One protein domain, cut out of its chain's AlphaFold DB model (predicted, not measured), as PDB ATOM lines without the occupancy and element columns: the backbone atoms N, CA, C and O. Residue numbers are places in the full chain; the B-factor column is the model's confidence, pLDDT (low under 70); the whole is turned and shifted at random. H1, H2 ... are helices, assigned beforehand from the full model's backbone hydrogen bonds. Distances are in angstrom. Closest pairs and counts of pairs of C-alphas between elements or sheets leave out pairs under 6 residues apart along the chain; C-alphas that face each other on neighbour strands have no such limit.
ATOM      1  N   VAL A 182     115.935  20.826  29.338       75.44
ATOM      2  CA  VAL A 182     115.259  22.097  29.670       75.44
ATOM      3  C   VAL A 182     116.256  23.258  29.675       75.44
ATOM      4  O   VAL A 182     115.999  24.283  29.049       75.44
ATOM      5  N   HIS A 183     117.432  23.081  30.283       74.62
ATOM      6  CA  HIS A 183     118.445  24.139  30.372       74.62
ATOM      7  C   HIS A 183     119.026  24.500  28.987       74.62
ATOM      8  O   HIS A 183     119.212  25.674  28.671       74.62
ATOM      9  N   ILE A 184     119.224  23.509  28.104       79.94
ATOM     10  CA  ILE A 184     119.643  23.737  26.709       79.94
ATOM     11  C   ILE A 184     118.550  24.453  25.893       79.94
ATOM     12  O   ILE A 184     118.876  25.278  25.037       79.94
ATOM     13  N   LYS A 185     117.260  24.173  26.138       84.38
ATOM     14  CA  LYS A 185     116.151  24.918  25.511       84.38
ATOM     15  C   LYS A 185     116.119  26.366  25.995       84.38
ATOM     16  O   LYS A 185     116.039  27.258  25.157       84.38
ATOM     17  N   LEU A 186     116.248  26.596  27.304       83.69
ATOM     18  CA  LEU A 186     116.265  27.934  27.898       83.69
ATOM     19  C   LEU A 186     117.394  28.797  27.319       83.69
ATOM     20  O   LEU A 186     117.118  29.895  26.846       83.69
ATOM     21  N   MET A 187     118.633  28.290  27.252       82.12
ATOM     22  CA  MET A 187     119.740  29.040  26.638       82.12
ATOM     23  C   MET A 187     119.462  29.405  25.171       82.12
ATOM     24  O   MET A 187     119.705  30.540  24.773       82.12
ATOM     25  N   LYS A 188     118.892  28.490  24.373       85.56
ATOM     26  CA  LYS A 188     118.536  28.772  22.969       85.56
ATOM     27  C   LYS A 188     117.382  29.768  22.829       85.56
ATOM     28  O   LYS A 188     117.404  30.585  21.911       85.56
ATOM     29  N   ALA A 189     116.399  29.727  23.725       85.88
ATOM     30  CA  ALA A 189     115.311  30.700  23.752       85.88
ATOM     31  C   ALA A 189     115.812  32.090  24.177       85.88
ATOM     32  O   ALA A 189     115.432  33.080  23.564       85.88
ATOM     33  N   LYS A 190     116.740  32.173  25.141       86.25
ATOM     34  CA  LYS A 190     117.413  33.427  25.524       86.25
ATOM     35  C   LYS A 190     118.311  33.974  24.409       86.25
ATOM     36  O   LYS A 190     118.317  35.175  24.160       86.25
ATOM     37  N   GLU A 191     119.002  33.108  23.669       86.56
ATOM     38  CA  GLU A 191     119.761  33.491  22.470       86.56
ATOM     39  C   GLU A 191     118.842  34.038  21.357       86.56
ATOM     40  O   GLU A 191     119.176  35.027  20.699       86.56
ATOM     41  N   ALA A 192     117.663  33.436  21.164       86.62
ATOM     42  CA  ALA A 192     116.641  33.932  20.242       86.62
ATOM     43  C   ALA A 192     116.011  35.256  20.719       86.62
ATOM     44  O   ALA A 192     115.813  36.160  19.907       86.62
ATOM     45  N   GLU A 193     115.775  35.405  22.026       88.56
ATOM     46  CA  GLU A 193     115.263  36.626  22.653       88.56
ATOM     47  C   GLU A 193     116.215  37.803  22.385       88.56
ATOM     48  O   GLU A 193     115.793  38.803  21.799       88.56
ATOM     49  N   VAL A 194     117.515  37.647  22.670       88.19
ATOM     50  CA  VAL A 194     118.541  38.673  22.393       88.19
ATOM     51  C   VAL A 194     118.623  39.004  20.896       88.19
ATOM     52  O   VAL A 194     118.614  40.178  20.530       88.19
ATOM     53  N   LYS A 195     118.619  38.008  19.998       88.38
ATOM     54  CA  LYS A 195     118.641  38.245  18.535       88.38
ATOM     55  C   LYS A 195     117.376  38.945  18.017       88.38
ATOM     56  O   LYS A 195     117.445  39.762  17.094       88.38
ATOM     57  N   SER A 196     116.219  38.674  18.618       88.00
ATOM     58  CA  SER A 196     114.971  39.380  18.301       88.00
ATOM     59  C   SER A 196     114.989  40.834  18.794       88.00
ATOM     60  O   SER A 196     114.516  41.720  18.087       88.00
ATOM     61  N   ALA A 197     115.609  41.108  19.948       87.94
ATOM     62  CA  ALA A 197     115.813  42.467  20.446       87.94
ATOM     63  C   ALA A 197     116.814  43.252  19.575       87.94
ATOM     64  O   ALA A 197     116.540  44.394  19.210       87.94
ATOM     65  N   GLN A 198     117.930  42.630  19.168       89.56
ATOM     66  CA  GLN A 198     118.906  43.224  18.239       89.56
ATOM     67  C   GLN A 198     118.242  43.659  16.924       89.56
ATOM     68  O   GLN A 198     118.370  44.812  16.519       89.56
ATOM     69  N   SER A 199     117.487  42.762  16.279       85.00
ATOM     70  CA  SER A 199     116.815  43.059  15.003       85.00
ATOM     71  C   SER A 199     115.693  44.102  15.130       85.00
ATOM     72  O   SER A 199     115.523  44.925  14.228       85.00
ATOM     73  N   LEU A 200     114.994  44.152  16.268       90.88
ATOM     74  CA  LEU A 200     114.041  45.218  16.588       90.88
ATOM     75  C   LEU A 200     114.723  46.590  16.719       90.88
ATOM     76  O   LEU A 200     114.220  47.584  16.185       90.88
ATOM     77  N   VAL A 201     115.866  46.654  17.407       89.31
ATOM     78  CA  VAL A 201     116.652  47.889  17.553       89.31
ATOM     79  C   VAL A 201     117.244  48.322  16.210       89.31
ATOM     80  O   VAL A 201     117.141  49.497  15.867       89.31
ATOM     81  N   GLU A 202     117.758  47.404  15.387       84.12
ATOM     82  CA  GLU A 202     118.237  47.726  14.031       84.12
ATOM     83  C   GLU A 202     117.118  48.272  13.130       84.12
ATOM     84  O   GLU A 202     117.321  49.267  12.427       84.12
ATOM     85  N   ALA A 203     115.911  47.703  13.191       82.00
ATOM     86  CA  ALA A 203     114.758  48.220  12.455       82.00
ATOM     87  C   ALA A 203     114.342  49.630  12.933       82.00
ATOM     88  O   ALA A 203     114.013  50.495  12.110       82.00
ATOM     89  N   LYS A 204     114.393  49.894  14.249       88.81
ATOM     90  CA  LYS A 204     114.130  51.221  14.844       88.81
ATOM     91  C   LYS A 204     115.210  52.244  14.462       88.81
ATOM     92  O   LYS A 204     114.872  53.368  14.092       88.81
ATOM     93  N   LEU A 205     116.479  51.841  14.443       86.44
ATOM     94  CA  LEU A 205     117.607  52.668  14.012       86.44
ATOM     95  C   LEU A 205     117.458  53.090  12.539       86.44
ATOM     96  O   LEU A 205     117.502  54.283  12.233       86.44
ATOM     97  N   GLN A 206     117.155  52.144  11.640       82.19
ATOM     98  CA  GLN A 206     116.863  52.426  10.225       82.19
ATOM     99  C   GLN A 206     115.689  53.410  10.050       82.19
ATOM    100  O   GLN A 206     115.749  54.309   9.208       82.19
ATOM    101  N   ARG A 207     114.634  53.296  10.872       86.44
ATOM    102  CA  ARG A 207     113.479  54.216  10.860       86.44
ATOM    103  C   ARG A 207     113.894  55.661  11.139       86.44
ATOM    104  O   ARG A 207     113.393  56.585  10.495       86.44
ATOM    105  N   ILE A 208     114.815  55.861  12.081       83.38
ATOM    106  CA  ILE A 208     115.341  57.180  12.457       83.38
ATOM    107  C   ILE A 208     116.251  57.733  11.356       83.38
ATOM    108  O   ILE A 208     116.122  58.903  10.996       83.38
ATOM    109  N   GLU A 209     117.106  56.906  10.749       76.81
ATOM    110  CA  GLU A 209     117.943  57.321   9.614       76.81
ATOM    111  C   GLU A 209     117.117  57.770   8.401       76.81
ATOM    112  O   GLU A 209     117.421  58.799   7.788       76.81
ATOM    113  N   LEU A 210     116.031  57.059   8.079       75.50
ATOM    114  CA  LEU A 210     115.122  57.447   6.998       75.50
ATOM    115  C   LEU A 210     114.388  58.761   7.306       75.50
ATOM    116  O   LEU A 210     114.328  59.636   6.438       75.50
ATOM    117  N   LYS A 211     113.895  58.947   8.539       83.94
ATOM    118  CA  LYS A 211     113.294  60.219   8.989       83.94
ATOM    119  C   LYS A 211     114.288  61.382   8.910       83.94
ATOM    120  O   LYS A 211     113.940  62.444   8.394       83.94
ATOM    121  N   LEU A 212     115.530  61.179   9.358       78.88
ATOM    122  CA  LEU A 212     116.607  62.167   9.256       78.88
ATOM    123  C   LEU A 212     116.881  62.552   7.796       78.88
ATOM    124  O   LEU A 212     116.928  63.741   7.483       78.88
ATOM    125  N   ALA A 213     116.993  61.581   6.887       69.19
ATOM    126  CA  ALA A 213     117.226  61.841   5.464       69.19
ATOM    127  C   ALA A 213     116.089  62.653   4.805       69.19
ATOM    128  O   ALA A 213     116.357  63.563   4.012       69.19
ATOM    129  N   ILE A 214     114.829  62.376   5.165       76.38
ATOM    130  CA  ILE A 214     113.658  63.145   4.707       76.38
ATOM    131  C   ILE A 214     113.702  64.575   5.260       76.38
ATOM    132  O   ILE A 214     113.616  65.531   4.490       76.38
ATOM    133  N   LEU A 215     113.893  64.752   6.572       77.69
ATOM    134  CA  LEU A 215     113.905  66.078   7.206       77.69
ATOM    135  C   LEU A 215     115.078  66.949   6.738       77.69
ATOM    136  O   LEU A 215     114.896  68.149   6.529       77.69
ATOM    137  N   ILE A 216     116.255  66.361   6.498       75.94
ATOM    138  CA  ILE A 216     117.405  67.051   5.893       75.94
ATOM    139  C   ILE A 216     117.073  67.485   4.457       75.94
ATOM    140  O   ILE A 216     117.306  68.643   4.108       75.94
ATOM    141  N   SER A 217     116.457  66.614   3.647       71.12
ATOM    142  CA  SER A 217     116.022  66.950   2.280       71.12
ATOM    143  C   SER A 217     114.985  68.085   2.267       71.12
ATOM    144  O   SER A 217     115.091  69.024   1.474       71.12
ATOM    145  N   SER A 218     114.014  68.048   3.182       75.25
ATOM    146  CA  SER A 218     113.001  69.099   3.359       75.25
ATOM    147  C   SER A 218     113.605  70.414   3.861       75.25
ATOM    148  O   SER A 218     113.236  71.483   3.375       75.25
ATOM    149  N   ARG A 219     114.594  70.362   4.764       80.62
ATOM    150  CA  ARG A 219     115.342  71.548   5.201       80.62
ATOM    151  C   ARG A 219     116.105  72.181   4.033       80.62
ATOM    152  O   ARG A 219     115.968  73.383   3.827       80.62
ATOM    153  N   GLN A 220     116.824  71.390   3.231       70.75
ATOM    154  CA  GLN A 220     117.512  71.876   2.025       70.75
ATOM    155  C   GLN A 220     116.528  72.512   1.027       70.75
ATOM    156  O   GLN A 220     116.793  73.586   0.490       70.75
ATOM    157  N   MET A 221     115.355  71.901   0.818       69.44
ATOM    158  CA  MET A 221     114.287  72.471  -0.012       69.44
ATOM    159  C   MET A 221     113.756  73.805   0.531       69.44
ATOM    160  O   MET A 221     113.517  74.728  -0.251       69.44
ATOM    161  N   ASN A 222     113.594  73.943   1.846       75.69
ATOM    162  CA  ASN A 222     113.123  75.183   2.464       75.69
ATOM    163  C   ASN A 222     114.195  76.281   2.487       75.69
ATOM    164  O   ASN A 222     113.860  77.445   2.290       75.69
ATOM    165  N   GLU A 223     115.478  75.941   2.616       72.44
ATOM    166  CA  GLU A 223     116.590  76.890   2.458       72.44
ATOM    167  C   GLU A 223     116.728  77.360   0.995       72.44
ATOM    168  O   GLU A 223     116.890  78.554   0.734       72.44
ATOM    169  N   LEU A 224     116.538  76.465   0.015       68.50
ATOM    170  CA  LEU A 224     116.465  76.827  -1.408       68.50
ATOM    171  C   LEU A 224     115.260  77.727  -1.733       68.50
ATOM    172  O   LEU A 224     115.395  78.632  -2.564       68.50
ATOM    173  N   GLN A 225     114.108  77.509  -1.085       72.00
ATOM    174  CA  GLN A 225     112.937  78.385  -1.192       72.00
ATOM    175  C   GLN A 225     113.154  79.729  -0.490       72.00
ATOM    176  O   GLN A 225     112.792  80.758  -1.053       72.00
ATOM    177  N   LEU A 226     113.784  79.755   0.688       72.19
ATOM    178  CA  LEU A 226     114.121  80.983   1.414       72.19
ATOM    179  C   LEU A 226     114.995  81.896   0.541       72.19
ATOM    180  O   LEU A 226     114.675  83.067   0.351       72.19
ATOM    181  N   LEU A 227     116.008  81.321  -0.113       65.81
ATOM    182  CA  LEU A 227     116.868  81.995  -1.093       65.81
ATOM    183  C   LEU A 227     116.154  82.386  -2.408       65.81
ATOM    184  O   LEU A 227     116.778  82.983  -3.282       65.81
ATOM    185  N   GLU A 228     114.898  81.996  -2.640       66.25
ATOM    186  CA  GLU A 228     114.048  82.512  -3.735       66.25
ATOM    187  C   GLU A 228     112.961  83.484  -3.231       66.25
ATOM    188  O   GLU A 228     112.451  84.290  -4.007       66.25
ATOM    189  N   ALA A 229     112.649  83.447  -1.934       69.44
ATOM    190  CA  ALA A 229     111.647  84.266  -1.263       69.44
ATOM    191  C   ALA A 229     112.206  85.547  -0.613       69.44
ATOM    192  O   ALA A 229     111.417  86.284  -0.019       69.44
ATOM    193  N   GLN A 230     113.513  85.818  -0.715       63.84
ATOM    194  CA  GLN A 230     114.150  87.022  -0.165       63.84
ATOM    195  C   GLN A 230     113.433  88.306  -0.606       63.84
ATOM    196  O   GLN A 230     113.178  88.510  -1.796       63.84
ATOM    197  N   GLY A 231     113.101  89.172   0.352       66.81
ATOM    198  CA  GLY A 231     112.338  90.397   0.109       66.81
ATOM    199  C   GLY A 231     110.841  90.173  -0.146       66.81
ATOM    200  O   GLY A 231     110.168  91.069  -0.654       66.81
ATOM    201  N   THR A 232     110.298  88.997   0.190       76.62
ATOM    202  CA  THR A 232     108.860  88.692   0.079       76.62
ATOM    203  C   THR A 232     108.257  88.283   1.421       76.62
ATOM    204  O   THR A 232     108.925  87.709   2.278       76.62
ATOM    205  N   ASN A 233     106.942  88.460   1.571       79.00
ATOM    206  CA  ASN A 233     106.191  88.115   2.789       79.00
ATOM    207  C   ASN A 233     106.237  86.614   3.182       79.00
ATOM    208  O   ASN A 233     105.650  86.237   4.193       79.00
ATOM    209  N   ARG A 234     106.892  85.745   2.396       74.50
ATOM    210  CA  ARG A 234     107.104  84.318   2.709       74.50
ATOM    211  C   ARG A 234     108.406  84.044   3.466       74.50
ATOM    212  O   ARG A 234     108.510  83.005   4.111       74.50
ATOM    213  N   GLU A 235     109.369  84.961   3.412       74.94
ATOM    214  CA  GLU A 235     110.683  84.833   4.050       74.94
ATOM    215  C   GLU A 235     110.622  84.508   5.561       74.94
ATOM    216  O   GLU A 235     111.227  83.511   5.962       74.94
ATOM    217  N   PRO A 236     109.849  85.219   6.415       77.75
ATOM    218  CA  PRO A 236     109.789  84.894   7.845       77.75
ATOM    219  C   PRO A 236     109.141  83.530   8.135       77.75
ATOM    220  O   PRO A 236     109.550  82.857   9.078       77.75
ATOM    221  N   ILE A 237     108.175  83.100   7.314       81.94
ATOM    222  CA  ILE A 237     107.480  81.809   7.461       81.94
ATOM    223  C   ILE A 237     108.462  80.667   7.173       81.94
ATOM    224  O   ILE A 237     108.662  79.796   8.017       81.94
ATOM    225  N   LEU A 238     109.147  80.718   6.025       76.06
ATOM    226  CA  LEU A 238     110.158  79.726   5.641       76.06
ATOM    227  C   LEU A 238     111.324  79.685   6.640       76.06
ATOM    228  O   LEU A 238     111.846  78.613   6.942       76.06
ATOM    229  N   HIS A 239     111.715  80.832   7.205       78.31
ATOM    230  CA  HIS A 239     112.776  80.882   8.209       78.31
ATOM    231  C   HIS A 239     112.340  80.305   9.571       78.31
ATOM    232  O   HIS A 239     113.146  79.665  10.251       78.31
ATOM    233  N   GLN A 240     111.069  80.466   9.964       87.00
ATOM    234  CA  GLN A 240     110.488  79.797  11.134       87.00
ATOM    235  C   GLN A 240     110.393  78.274  10.922       87.00
ATOM    236  O   GLN A 240     110.731  77.503  11.820       87.00
ATOM    237  N   GLU A 241     109.999  77.839   9.726       82.88
ATOM    238  CA  GLU A 241     109.898  76.423   9.356       82.88
ATOM    239  C   GLU A 241     111.275  75.737   9.330       82.88
ATOM    240  O   GLU A 241     111.452  74.681   9.935       82.88
ATOM    241  N   ALA A 242     112.295  76.379   8.748       78.94
ATOM    242  CA  ALA A 242     113.675  75.890   8.783       78.94
ATOM    243  C   ALA A 242     114.227  75.772  10.221       78.94
ATOM    244  O   ALA A 242     114.923  74.804  10.539       78.94
ATOM    245  N   LYS A 243     113.879  76.707  11.121       87.62
ATOM    246  CA  LYS A 243     114.229  76.621  12.552       87.62
ATOM    247  C   LYS A 243     113.538  75.447  13.251       87.62
ATOM    248  O   LYS A 243     114.186  74.777  14.051       87.62
ATOM    249  N   ARG A 244     112.270  75.157  12.927       90.94
ATOM    250  CA  ARG A 244     111.561  73.965  13.425       90.94
ATOM    251  C   ARG A 244     112.254  72.680  12.966       90.94
ATOM    252  O   ARG A 244     112.627  71.874  13.813       90.94
ATOM    253  N   LEU A 245     112.490  72.527  11.660       85.88
ATOM    254  CA  LEU A 245     113.165  71.350  11.093       85.88
ATOM    255  C   LEU A 245     114.558  71.137  11.711       85.88
ATOM    256  O   LEU A 245     114.931  70.014  12.025       85.88
ATOM    257  N   SER A 246     115.312  72.214  11.961       85.31
ATOM    258  CA  SER A 246     116.630  72.150  12.615       85.31
ATOM    259  C   SER A 246     116.583  71.714  14.092       85.31
ATOM    260  O   SER A 246     117.570  71.184  14.601       85.31
ATOM    261  N   LYS A 247     115.451  71.887  14.790       92.81
ATOM    262  CA  LYS A 247     115.237  71.318  16.132       92.81
ATOM    263  C   LYS A 247     114.906  69.825  16.044       92.81
ATOM    264  O   LYS A 247     115.549  69.022  16.708       92.81
ATOM    265  N   GLU A 248     113.977  69.469  15.160       89.75
ATOM    266  CA  GLU A 248     113.497  68.097  14.934       89.75
ATOM    267  C   GLU A 248     114.639  67.154  14.489       89.75
ATOM    268  O   GLU A 248     114.785  66.051  15.011       89.75
ATOM    269  N   ILE A 249     115.536  67.636  13.616       87.94
ATOM    270  CA  ILE A 249     116.759  66.921  13.208       87.94
ATOM    271  C   ILE A 249     117.702  66.672  14.397       87.94
ATOM    272  O   ILE A 249     118.264  65.586  14.492       87.94
ATOM    273  N   LYS A 250     117.877  67.635  15.315       90.88
ATOM    274  CA  LYS A 250     118.747  67.457  16.494       90.88
ATOM    275  C   LYS A 250     118.181  66.452  17.494       90.88
ATOM    276  O   LYS A 250     118.944  65.712  18.106       90.88
ATOM    277  N   GLU A 251     116.862  66.423  17.649       92.50
ATOM    278  CA  GLU A 251     116.177  65.477  18.537       92.50
ATOM    279  C   GLU A 251     116.318  64.042  18.000       92.50
ATOM    280  O   GLU A 251     116.795  63.170  18.725       92.50
ATOM    281  N   LEU A 252     116.086  63.828  16.699       88.62
ATOM    282  CA  LEU A 252     116.325  62.539  16.031       88.62
ATOM    283  C   LEU A 252     117.812  62.141  15.963       88.62
ATOM    284  O   LEU A 252     118.134  60.956  15.997       88.62
ATOM    285  N   GLN A 253     118.740  63.102  15.876       87.88
ATOM    286  CA  GLN A 253     120.179  62.818  15.963       87.88
ATOM    287  C   GLN A 253     120.575  62.289  17.345       87.88
ATOM    288  O   GLN A 253     121.429  61.408  17.415       87.88
ATOM    289  N   LYS A 254     119.950  62.776  18.427       91.81
ATOM    290  CA  LYS A 254     120.152  62.210  19.766       91.81
ATOM    291  C   LYS A 254     119.533  60.813  19.868       91.81
ATOM    292  O   LYS A 254     120.229  59.886  20.260       91.81
ATOM    293  N   GLU A 255     118.283  60.655  19.427       89.94
ATOM    294  CA  GLU A 255     117.574  59.364  19.413       89.94
ATOM    295  C   GLU A 255     118.374  58.285  18.652       89.94
ATOM    296  O   GLU A 255     118.487  57.153  19.113       89.94
ATOM    297  N   LYS A 256     119.029  58.647  17.535       89.62
ATOM    298  CA  LYS A 256     119.952  57.751  16.817       89.62
ATOM    299  C   LYS A 256     121.130  57.288  17.688       89.62
ATOM    300  O   LYS A 256     121.493  56.115  17.623       89.62
ATOM    301  N   VAL A 257     121.770  58.195  18.431       90.62
ATOM    302  CA  VAL A 257     122.911  57.856  19.304       90.62
ATOM    303  C   VAL A 257     122.457  56.932  20.430       90.62
ATOM    304  O   VAL A 257     123.102  55.910  20.650       90.62
ATOM    305  N   ASP A 258     121.320  57.242  21.058       88.00
ATOM    306  CA  ASP A 258     120.728  56.421  22.118       88.00
ATOM    307  C   ASP A 258     120.473  54.974  21.605       88.00
ATOM    308  O   ASP A 258     120.999  54.019  22.173       88.00
ATOM    309  N   PHE A 259     119.813  54.791  20.448       87.75
ATOM    310  CA  PHE A 259     119.588  53.452  19.863       87.75
ATOM    311  C   PHE A 259     120.846  52.752  19.318       87.75
ATOM    312  O   PHE A 259     120.865  51.526  19.213       87.75
ATOM    313  N   THR A 260     121.895  53.492  18.951       85.31
ATOM    314  CA  THR A 260     123.181  52.884  18.561       85.31
ATOM    315  C   THR A 260     123.871  52.291  19.792       85.31
ATOM    316  O   THR A 260     124.359  51.167  19.740       85.31
ATOM    317  N   TYR A 261     123.823  52.997  20.924       90.69
ATOM    318  CA  TYR A 261     124.347  52.514  22.200       90.69
ATOM    319  C   TYR A 261     123.590  51.279  22.720       90.69
ATOM    320  O   TYR A 261     124.224  50.315  23.149       90.69
ATOM    321  N   ASP A 262     122.256  51.253  22.610       87.56
ATOM    322  CA  ASP A 262     121.448  50.066  22.936       87.56
ATOM    323  C   ASP A 262     121.814  48.858  22.052       87.56
ATOM    324  O   ASP A 262     121.903  47.724  22.531       87.56
ATOM    325  N   LEU A 263     122.067  49.090  20.758       88.38
ATOM    326  CA  LEU A 263     122.468  48.041  19.820       88.38
ATOM    327  C   LEU A 263     123.857  47.473  20.140       88.38
ATOM    328  O   LEU A 263     124.049  46.257  20.079       88.38
ATOM    329  N   ASP A 264     124.807  48.337  20.497       87.50
ATOM    330  CA  ASP A 264     126.159  47.930  20.879       87.50
ATOM    331  C   ASP A 264     126.164  47.196  22.230       87.50
ATOM    332  O   ASP A 264     126.868  46.196  22.369       87.50
ATOM    333  N   GLN A 265     125.309  47.580  23.191       87.12
ATOM    334  CA  GLN A 265     125.076  46.782  24.403       87.12
ATOM    335  C   GLN A 265     124.524  45.389  24.073       87.12
ATOM    336  O   GLN A 265     125.066  44.388  24.539       87.12
ATOM    337  N   LEU A 266     123.484  45.299  23.237       85.94
ATOM    338  CA  LEU A 266     122.891  44.017  22.839       85.94
ATOM    339  C   LEU A 266     123.858  43.131  22.038       85.94
ATOM    340  O   LEU A 266     123.713  41.910  22.061       85.94
ATOM    341  N   LYS A 267     124.841  43.710  21.338       82.75
ATOM    342  CA  LYS A 267     125.924  42.975  20.656       82.75
ATOM    343  C   LYS A 267     127.081  42.614  21.592       82.75
ATOM    344  O   LYS A 267     127.723  41.589  21.381       82.75
ATOM    345  N   GLY A 268     127.319  43.414  22.630       74.50
ATOM    346  CA  GLY A 268     128.290  43.153  23.696       74.50
ATOM    347  C   GLY A 268     127.826  42.137  24.748       74.50
ATOM    348  O   GLY A 268     128.660  41.609  25.482       74.50
ATOM    349  N   GLN A 269     126.525  41.821  24.818       73.44
ATOM    350  CA  GLN A 269     125.985  40.779  25.698       73.44
ATOM    351  C   GLN A 269     126.462  39.377  25.287       73.44
ATOM    352  O   GLN A 269     125.804  38.641  24.551       73.44
ATOM    353  N   LYS A 270     127.606  38.972  25.837       58.97
ATOM    354  CA  LYS A 270     128.018  37.569  25.926       58.97
ATOM    355  C   LYS A 270     127.012  36.831  26.823       58.97
ATOM    356  O   LYS A 270     126.821  37.228  27.969       58.97
ATOM    357  N   LEU A 271     126.372  35.773  26.316       60.88
ATOM    358  CA  LEU A 271     125.371  34.986  27.056       60.88
ATOM    359  C   LEU A 271     126.016  34.083  28.130       60.88
ATOM    360  O   LEU A 271     125.952  32.857  28.061       60.88
ATOM    361  N   ASN A 285     109.298  28.387  33.323       86.62
ATOM    362  CA  ASN A 285     108.662  29.708  33.353       86.62
ATOM    363  C   ASN A 285     109.476  30.753  32.567       86.62
ATOM    364  O   ASN A 285     108.903  31.507  31.775       86.62
ATOM    365  N   GLU A 286     110.803  30.777  32.729       85.62
ATOM    366  CA  GLU A 286     111.684  31.654  31.953       85.62
ATOM    367  C   GLU A 286     111.699  31.311  30.462       85.62
ATOM    368  O   GLU A 286     111.701  32.225  29.637       85.62
ATOM    369  N   LEU A 287     111.654  30.022  30.103       85.00
ATOM    370  CA  LEU A 287     111.560  29.566  28.713       85.00
ATOM    371  C   LEU A 287     110.276  30.094  28.058       85.00
ATOM    372  O   LEU A 287     110.334  30.733  27.007       85.00
ATOM    373  N   GLN A 288     109.128  29.936  28.725       86.69
ATOM    374  CA  GLN A 288     107.864  30.507  28.249       86.69
ATOM    375  C   GLN A 288     107.891  32.039  28.158       86.69
ATOM    376  O   GLN A 288     107.163  32.605  27.342       86.69
ATOM    377  N   GLN A 289     108.661  32.731  29.002       87.94
ATOM    378  CA  GLN A 289     108.781  34.186  28.930       87.94
ATOM    379  C   GLN A 289     109.709  34.634  27.793       87.94
ATOM    380  O   GLN A 289     109.376  35.588  27.092       87.94
ATOM    381  N   ALA A 290     110.811  33.918  27.556       85.56
ATOM    382  CA  ALA A 290     111.715  34.158  26.436       85.56
ATOM    383  C   ALA A 290     111.006  33.966  25.085       85.56
ATOM    384  O   ALA A 290     111.126  34.817  24.204       85.56
ATOM    385  N   ASP A 291     110.186  32.919  24.946       88.81
ATOM    386  CA  ASP A 291     109.379  32.685  23.741       88.81
ATOM    387  C   ASP A 291     108.351  33.812  23.509       88.81
ATOM    388  O   ASP A 291     108.228  34.320  22.390       88.81
ATOM    389  N   LYS A 292     107.654  34.274  24.562       90.44
ATOM    390  CA  LYS A 292     106.714  35.415  24.486       90.44
ATOM    391  C   LYS A 292     107.417  36.710  24.073       90.44
ATOM    392  O   LYS A 292     106.928  37.409  23.187       90.44
ATOM    393  N   ASN A 293     108.563  37.014  24.683       89.44
ATOM    394  CA  ASN A 293     109.353  38.206  24.374       89.44
ATOM    395  C   ASN A 293     109.886  38.149  22.930       89.44
ATOM    396  O   ASN A 293     109.740  39.111  22.177       89.44
ATOM    397  N   THR A 294     110.390  36.989  22.497       89.94
ATOM    398  CA  THR A 294     110.826  36.735  21.113       89.94
ATOM    399  C   THR A 294     109.686  36.936  20.113       89.94
ATOM    400  O   THR A 294     109.872  37.573  19.071       89.94
ATOM    401  N   GLN A 295     108.481  36.444  20.424       88.44
ATOM    402  CA  GLN A 295     107.302  36.627  19.578       88.44
ATOM    403  C   GLN A 295     106.873  38.101  19.501       88.44
ATOM    404  O   GLN A 295     106.606  38.588  18.401       88.44
ATOM    405  N   ALA A 296     106.852  38.820  20.628       89.69
ATOM    406  CA  ALA A 296     106.517  40.243  20.679       89.69
ATOM    407  C   ALA A 296     107.502  41.090  19.854       89.69
ATOM    408  O   ALA A 296     107.080  41.817  18.952       89.69
ATOM    409  N   ASN A 297     108.810  40.903  20.070       89.81
ATOM    410  CA  ASN A 297     109.865  41.568  19.302       89.81
ATOM    411  C   ASN A 297     109.738  41.278  17.797       89.81
ATOM    412  O   ASN A 297     109.882  42.179  16.971       89.81
ATOM    413  N   THR A 298     109.412  40.037  17.422       83.56
ATOM    414  CA  THR A 298     109.222  39.630  16.016       83.56
ATOM    415  C   THR A 298     107.997  40.285  15.364       83.56
ATOM    416  O   THR A 298     107.999  40.511  14.152       83.56
ATOM    417  N   ILE A 299     106.944  40.591  16.131       86.38
ATOM    418  CA  ILE A 299     105.770  41.331  15.642       86.38
ATOM    419  C   ILE A 299     106.125  42.811  15.468       86.38
ATOM    420  O   ILE A 299     105.987  43.333  14.362       86.38
ATOM    421  N   GLU A 300     106.676  43.461  16.498       87.50
ATOM    422  CA  GLU A 300     107.032  44.887  16.434       87.50
ATOM    423  C   GLU A 300     108.084  45.165  15.338       87.50
ATOM    424  O   GLU A 300     107.980  46.143  14.597       87.50
ATOM    425  N   THR A 301     109.044  44.253  15.132       83.69
ATOM    426  CA  THR A 301     110.044  44.357  14.050       83.69
ATOM    427  C   THR A 301     109.392  44.362  12.666       83.69
ATOM    428  O   THR A 301     109.847  45.084  11.775       83.69
ATOM    429  N   LYS A 302     108.307  43.601  12.459       82.81
ATOM    430  CA  LYS A 302     107.557  43.603  11.191       82.81
ATOM    431  C   LYS A 302     106.798  44.908  10.998       82.81
ATOM    432  O   LYS A 302     106.884  45.481   9.915       82.81
ATOM    433  N   GLU A 303     106.129  45.410  12.033       82.56
ATOM    434  CA  GLU A 303     105.423  46.696  11.978       82.56
ATOM    435  C   GLU A 303     106.394  47.831  11.611       82.56
ATOM    436  O   GLU A 303     106.204  48.505  10.593       82.56
ATOM    437  N   VAL A 304     107.515  47.945  12.333       81.06
ATOM    438  CA  VAL A 304     108.594  48.906  12.044       81.06
ATOM    439  C   VAL A 304     109.158  48.724  10.625       81.06
ATOM    440  O   VAL A 304     109.367  49.709   9.918       81.06
ATOM    441  N   SER A 305     109.342  47.485  10.154       71.56
ATOM    442  CA  SER A 305     109.816  47.212   8.786       71.56
ATOM    443  C   SER A 305     108.824  47.659   7.704       71.56
ATOM    444  O   SER A 305     109.240  48.199   6.675       71.56
ATOM    445  N   THR A 306     107.514  47.488   7.920       72.12
ATOM    446  CA  THR A 306     106.490  47.960   6.968       72.12
ATOM    447  C   THR A 306     106.400  49.487   6.920       72.12
ATOM    448  O   THR A 306     106.259  50.054   5.834       72.12
ATOM    449  N   GLU A 307     106.584  50.177   8.052       74.56
ATOM    450  CA  GLU A 307     106.732  51.637   8.062       74.56
ATOM    451  C   GLU A 307     108.002  52.100   7.331       74.56
ATOM    452  O   GLU A 307     107.952  53.057   6.550       74.56
ATOM    453  N   ASN A 308     109.130  51.409   7.535       76.25
ATOM    454  CA  ASN A 308     110.399  51.732   6.878       76.25
ATOM    455  C   ASN A 308     110.287  51.651   5.349       76.25
ATOM    456  O   ASN A 308     110.842  52.504   4.656       76.25
ATOM    457  N   ALA A 309     109.513  50.705   4.804       69.00
ATOM    458  CA  ALA A 309     109.234  50.638   3.367       69.00
ATOM    459  C   ALA A 309     108.473  51.878   2.844       69.00
ATOM    460  O   ALA A 309     108.766  52.374   1.752       69.00
ATOM    461  N   GLY A 310     107.542  52.428   3.633       70.12
ATOM    462  CA  GLY A 310     106.855  53.685   3.321       70.12
ATOM    463  C   GLY A 310     107.804  54.889   3.336       70.12
ATOM    464  O   GLY A 310     107.888  55.632   2.353       70.12
ATOM    465  N   LEU A 311     108.584  55.028   4.412       68.69
ATOM    466  CA  LEU A 311     109.601  56.078   4.563       68.69
ATOM    467  C   LEU A 311     110.681  56.007   3.470       68.69
ATOM    468  O   LEU A 311     111.156  57.038   2.999       68.69
ATOM    469  N   PHE A 312     111.052  54.812   3.003       60.03
ATOM    470  CA  PHE A 312     112.027  54.641   1.923       60.03
ATOM    471  C   PHE A 312     111.530  55.237   0.594       60.03
ATOM    472  O   PHE A 312     112.284  55.928  -0.096       60.03
ATOM    473  N   HIS A 313     110.249  55.051   0.259       61.56
ATOM    474  CA  HIS A 313     109.638  55.701  -0.904       61.56
ATOM    475  C   HIS A 313     109.545  57.227  -0.744       61.56
ATOM    476  O   HIS A 313     109.853  57.955  -1.691       61.56
ATOM    477  N   GLU A 314     109.180  57.727   0.439       61.59
ATOM    478  CA  GLU A 314     109.132  59.170   0.712       61.59
ATOM    479  C   GLU A 314     110.526  59.817   0.620       61.59
ATOM    480  O   GLU A 314     110.678  60.874   0.004       61.59
ATOM    481  N   ASN A 315     111.566  59.144   1.119       59.72
ATOM    482  CA  ASN A 315     112.966  59.562   1.008       59.72
ATOM    483  C   ASN A 315     113.420  59.637  -0.463       59.72
ATOM    484  O   ASN A 315     113.966  60.656  -0.890       59.72
ATOM    485  N   GLN A 316     113.120  58.621  -1.285       58.31
ATOM    486  CA  GLN A 316     113.428  58.655  -2.724       58.31
ATOM    487  C   GLN A 316     112.741  59.823  -3.451       58.31
ATOM    488  O   GLN A 316     113.381  60.507  -4.256       58.31
ATOM    489  N   VAL A 317     111.461  60.085  -3.161       62.69
ATOM    490  CA  VAL A 317     110.723  61.222  -3.739       62.69
ATOM    491  C   VAL A 317     111.325  62.552  -3.277       62.69
ATOM    492  O   VAL A 317     111.583  63.428  -4.105       62.69
ATOM    493  N   SER A 318     111.627  62.682  -1.985       52.94
ATOM    494  CA  SER A 318     112.199  63.889  -1.372       52.94
ATOM    495  C   SER A 318     113.579  64.223  -1.940       52.94
ATOM    496  O   SER A 318     113.808  65.347  -2.388       52.94
ATOM    497  N   GLN A 319     114.471  63.234  -2.041       51.53
ATOM    498  CA  GLN A 319     115.767  63.395  -2.700       51.53
ATOM    499  C   GLN A 319     115.628  63.713  -4.192       51.53
ATOM    500  O   GLN A 319     116.396  64.520  -4.716       51.53
ATOM    501  N   GLY A 320     114.672  63.095  -4.892       48.47
ATOM    502  CA  GLY A 320     114.399  63.383  -6.302       48.47
ATOM    503  C   GLY A 320     113.982  64.840  -6.524       48.47
ATOM    504  O   GLY A 320     114.482  65.492  -7.444       48.47
ATOM    505  N   LEU A 321     113.129  65.371  -5.645       50.66
ATOM    506  CA  LEU A 321     112.703  66.772  -5.646       50.66
ATOM    507  C   LEU A 321     113.853  67.721  -5.279       50.66
ATOM    508  O   LEU A 321     114.078  68.685  -6.008       50.66
ATOM    509  N   ALA A 322     114.633  67.421  -4.236       42.69
ATOM    510  CA  ALA A 322     115.798  68.220  -3.839       42.69
ATOM    511  C   ALA A 322     116.860  68.287  -4.953       42.69
ATOM    512  O   ALA A 322     117.264  69.375  -5.369       42.69
ATOM    513  N   LYS A 323     117.241  67.139  -5.530       49.59
ATOM    514  CA  LYS A 323     118.177  67.056  -6.667       49.59
ATOM    515  C   LYS A 323     117.636  67.810  -7.891       49.59
ATOM    516  O   LYS A 323     118.390  68.516  -8.562       49.59
ATOM    517  N   GLN A 324     116.329  67.742  -8.160       48.81
ATOM    518  CA  GLN A 324     115.696  68.516  -9.232       48.81
ATOM    519  C   GLN A 324     115.701  70.030  -8.954       48.81
ATOM    520  O   GLN A 324     115.985  70.802  -9.872       48.81
ATOM    521  N   ALA A 325     115.439  70.465  -7.720       45.56
ATOM    522  CA  ALA A 325     115.475  71.871  -7.325       45.56
ATOM    523  C   ALA A 325     116.893  72.454  -7.421       45.56
ATOM    524  O   ALA A 325     117.067  73.534  -7.985       45.56
ATOM    525  N   ILE A 326     117.913  71.713  -6.974       44.88
ATOM    526  CA  ILE A 326     119.330  72.081  -7.120       44.88
ATOM    527  C   ILE A 326     119.701  72.221  -8.604       44.88
ATOM    528  O   ILE A 326     120.243  73.250  -9.003       44.88
ATOM    529  N   LEU A 327     119.335  71.258  -9.459       42.34
ATOM    530  CA  LEU A 327     119.585  71.343 -10.906       42.34
ATOM    531  C   LEU A 327     118.852  72.522 -11.575       42.34
ATOM    532  O   LEU A 327     119.403  73.168 -12.469       42.34
ATOM    533  N   VAL A 328     117.632  72.849 -11.133       46.50
ATOM    534  CA  VAL A 328     116.904  74.047 -11.589       46.50
ATOM    535  C   VAL A 328     117.582  75.329 -11.096       46.50
ATOM    536  O   VAL A 328     117.696  76.275 -11.874       46.50
ATOM    537  N   ARG A 329     118.098  75.364  -9.860       48.56
ATOM    538  CA  ARG A 329     118.862  76.491  -9.301       48.56
ATOM    539  C   ARG A 329     120.167  76.713 -10.073       48.56
ATOM    540  O   ARG A 329     120.453  77.847 -10.445       48.56
ATOM    541  N   ILE A 330     120.906  75.644 -10.382       43.25
ATOM    542  CA  ILE A 330     122.121  75.675 -11.212       43.25
ATOM    543  C   ILE A 330     121.793  76.181 -12.623       43.25
ATOM    544  O   ILE A 330     122.476  77.080 -13.108       43.25
ATOM    545  N   SER A 331     120.715  75.694 -13.255       41.12
ATOM    546  CA  SER A 331     120.253  76.234 -14.545       41.12
ATOM    547  C   SER A 331     119.932  77.723 -14.438       41.12
ATOM    548  O   SER A 331     120.448  78.496 -15.231       41.12
ATOM    549  N   LYS A 332     119.161  78.148 -13.429       44.41
ATOM    550  CA  LYS A 332     118.754  79.548 -13.229       44.41
ATOM    551  C   LYS A 332     119.955  80.475 -13.006       44.41
ATOM    552  O   LYS A 332     119.980  81.569 -13.563       44.41
ATOM    553  N   LEU A 333     120.964  80.030 -12.253       42.81
ATOM    554  CA  LEU A 333     122.229  80.750 -12.061       42.81
ATOM    555  C   LEU A 333     123.053  80.816 -13.355       42.81
ATOM    556  O   LEU A 333     123.621  81.862 -13.661       42.81
ATOM    557  N   ASN A 334     123.092  79.736 -14.139       39.22
ATOM    558  CA  ASN A 334     123.785  79.704 -15.427       39.22
ATOM    559  C   ASN A 334     123.061  80.557 -16.490       39.22
ATOM    560  O   ASN A 334     123.705  81.246 -17.277       39.22
ATOM    561  N   ASP A 335     121.727  80.585 -16.472       41.38
ATOM    562  CA  ASP A 335     120.880  81.449 -17.299       41.38
ATOM    563  C   ASP A 335     121.052  82.930 -16.911       41.38
ATOM    564  O   ASP A 335     121.149  83.778 -17.794       41.38
ATOM    565  N   GLN A 336     121.170  83.256 -15.616       40.41
ATOM    566  CA  GLN A 336     121.506  84.606 -15.131       40.41
ATOM    567  C   GLN A 336     122.923  85.033 -15.541       40.41
ATOM    568  O   GLN A 336     123.110  86.147 -16.031       40.41
ATOM    569  N   LEU A 337     123.913  84.143 -15.409       37.88
ATOM    570  CA  LEU A 337     125.286  84.383 -15.864       37.88
ATOM    571  C   LEU A 337     125.338  84.582 -17.391       37.88
ATOM    572  O   LEU A 337     126.011  85.487 -17.878       37.88
ATOM    573  N   THR A 338     124.564  83.795 -18.142       39.81
ATOM    574  CA  THR A 338     124.430  83.909 -19.602       39.81
ATOM    575  C   THR A 338     123.685  85.182 -20.012       39.81
ATOM    576  O   THR A 338     124.043  85.789 -21.018       39.81
ATOM    577  N   ALA A 339     122.686  85.632 -19.246       38.22
ATOM    578  CA  ALA A 339     121.992  86.898 -19.480       38.22
ATOM    579  C   ALA A 339     122.929  88.096 -19.258       38.22
ATOM    580  O   ALA A 339     123.055  88.933 -20.144       38.22
ATOM    581  N   SER A 340     123.700  88.100 -18.162       36.50
ATOM    582  CA  SER A 340     124.744  89.105 -17.901       36.50
ATOM    583  C   SER A 340     125.859  89.139 -18.962       36.50
ATOM    584  O   SER A 340     126.618  90.107 -19.018       36.50
ATOM    585  N   VAL A 341     125.986  88.090 -19.780       37.03
ATOM    586  CA  VAL A 341     126.901  88.010 -20.933       37.03
ATOM    587  C   VAL A 341     126.208  88.402 -22.250       37.03
ATOM    588  O   VAL A 341     126.883  88.780 -23.204       37.03
ATOM    589  N   ALA A 342     124.874  88.356 -22.318       36.38
ATOM    590  CA  ALA A 342     124.097  88.654 -23.523       36.38
ATOM    591  C   ALA A 342     123.893  90.158 -23.786       36.38
ATOM    592  O   ALA A 342     123.658  90.529 -24.934       36.38
ATOM    593  N   ASP A 343     124.019  91.007 -22.762       32.66
ATOM    594  CA  ASP A 343     123.840  92.466 -22.869       32.66
ATOM    595  C   ASP A 343     125.033  93.201 -23.530       32.66
ATOM    596  O   ASP A 343     124.992  94.416 -23.716       32.66
ATOM    597  N   PHE A 344     126.090  92.480 -23.933       33.09
ATOM    598  CA  PHE A 344     127.213  93.011 -24.720       33.09
ATOM    599  C   PHE A 344     127.236  92.394 -26.128       33.09
ATOM    600  O   PHE A 344     127.727  91.286 -26.341       33.09
TER     601      PHE A 344
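This is residues 182 to 271 and 285 to 344 of the 1173 residues of an uncharacterized protein of Enterococcus mundtii (UniProt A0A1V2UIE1). Three long helices lie nearly lengthwise in one slender rod: the longest, H3, runs along one side of H1, and H2 folds back along the other side of H1, so that H1 is in the middle of the three. H1 and H2 form a long helical hairpin, and residues 330 to 344, of which 330 to 342 belong to H3, stick out beyond its turn at one end of the rod. The printed part has 150 residues with three named helices, H1, H2 and H3 in that order along the chain, and no named strand; the class is all helix. The whole is extended, with a radius of gyration of the C-alphas of 23.6 A, and the C-alphas span 90 by 26 by 24 A.

Start with the longest helix, H3, residues 285 to 342, and look from it to H1, residues 182 to 229. The two touch, and their closest C-alphas are those of Glu 193 and Thr 294, 4.7 A apart. They run the same way at a shallow tilt of 20 degrees, with 57 pairs of C-alphas within 8 A. Now go on from H1 to H2, residues 235 to 268, which touches it with 39 such pairs. Their closest C-alphas are those of Ala 229 and Glu 235, 5.4 A apart, beside the tight link of 5 residues. H1 and H2 form a helical hairpin and run opposite ways at a shallow tilt of 19 degrees. H2 and H3 are apart. Along the backbone of H1 every O i to N i+4 pair is within hydrogen-bond range; in H2 it is 29 of 30 and in H3 53 of 54.

Find C-alpha 285 at (108.662, 29.708, 33.353); from there the 58 residues of H3 run 83.4 A to C-alpha 342 at (124.097, 88.654, -23.523). H1 has 48 residues and begins at C-alpha 182, at (115.259, 22.097, 29.670); its last C-alpha, 229, is 69.5 A away. H2 has 34 residues and measures 49.3 A from C-alpha 235 to C-alpha 268.

Look at the two ends of the printed part: the C-alphas of Val 182 and Phe 344 are the two farthest apart, at 90.2 A. Without residues 330 to 344, which stand free, the body spans 74 by 24 by 20 A. Between H2 and H3 the printed part has a cut: residues 272 to 284 are not printed, and C-alphas 271 and 285 are 18.6 A apart across it. The mean pLDDT of the printed part is 73.9, and 45 residues are under 70, among them residues 227 to 231 and 311 to 344; the mean of H3 is 64.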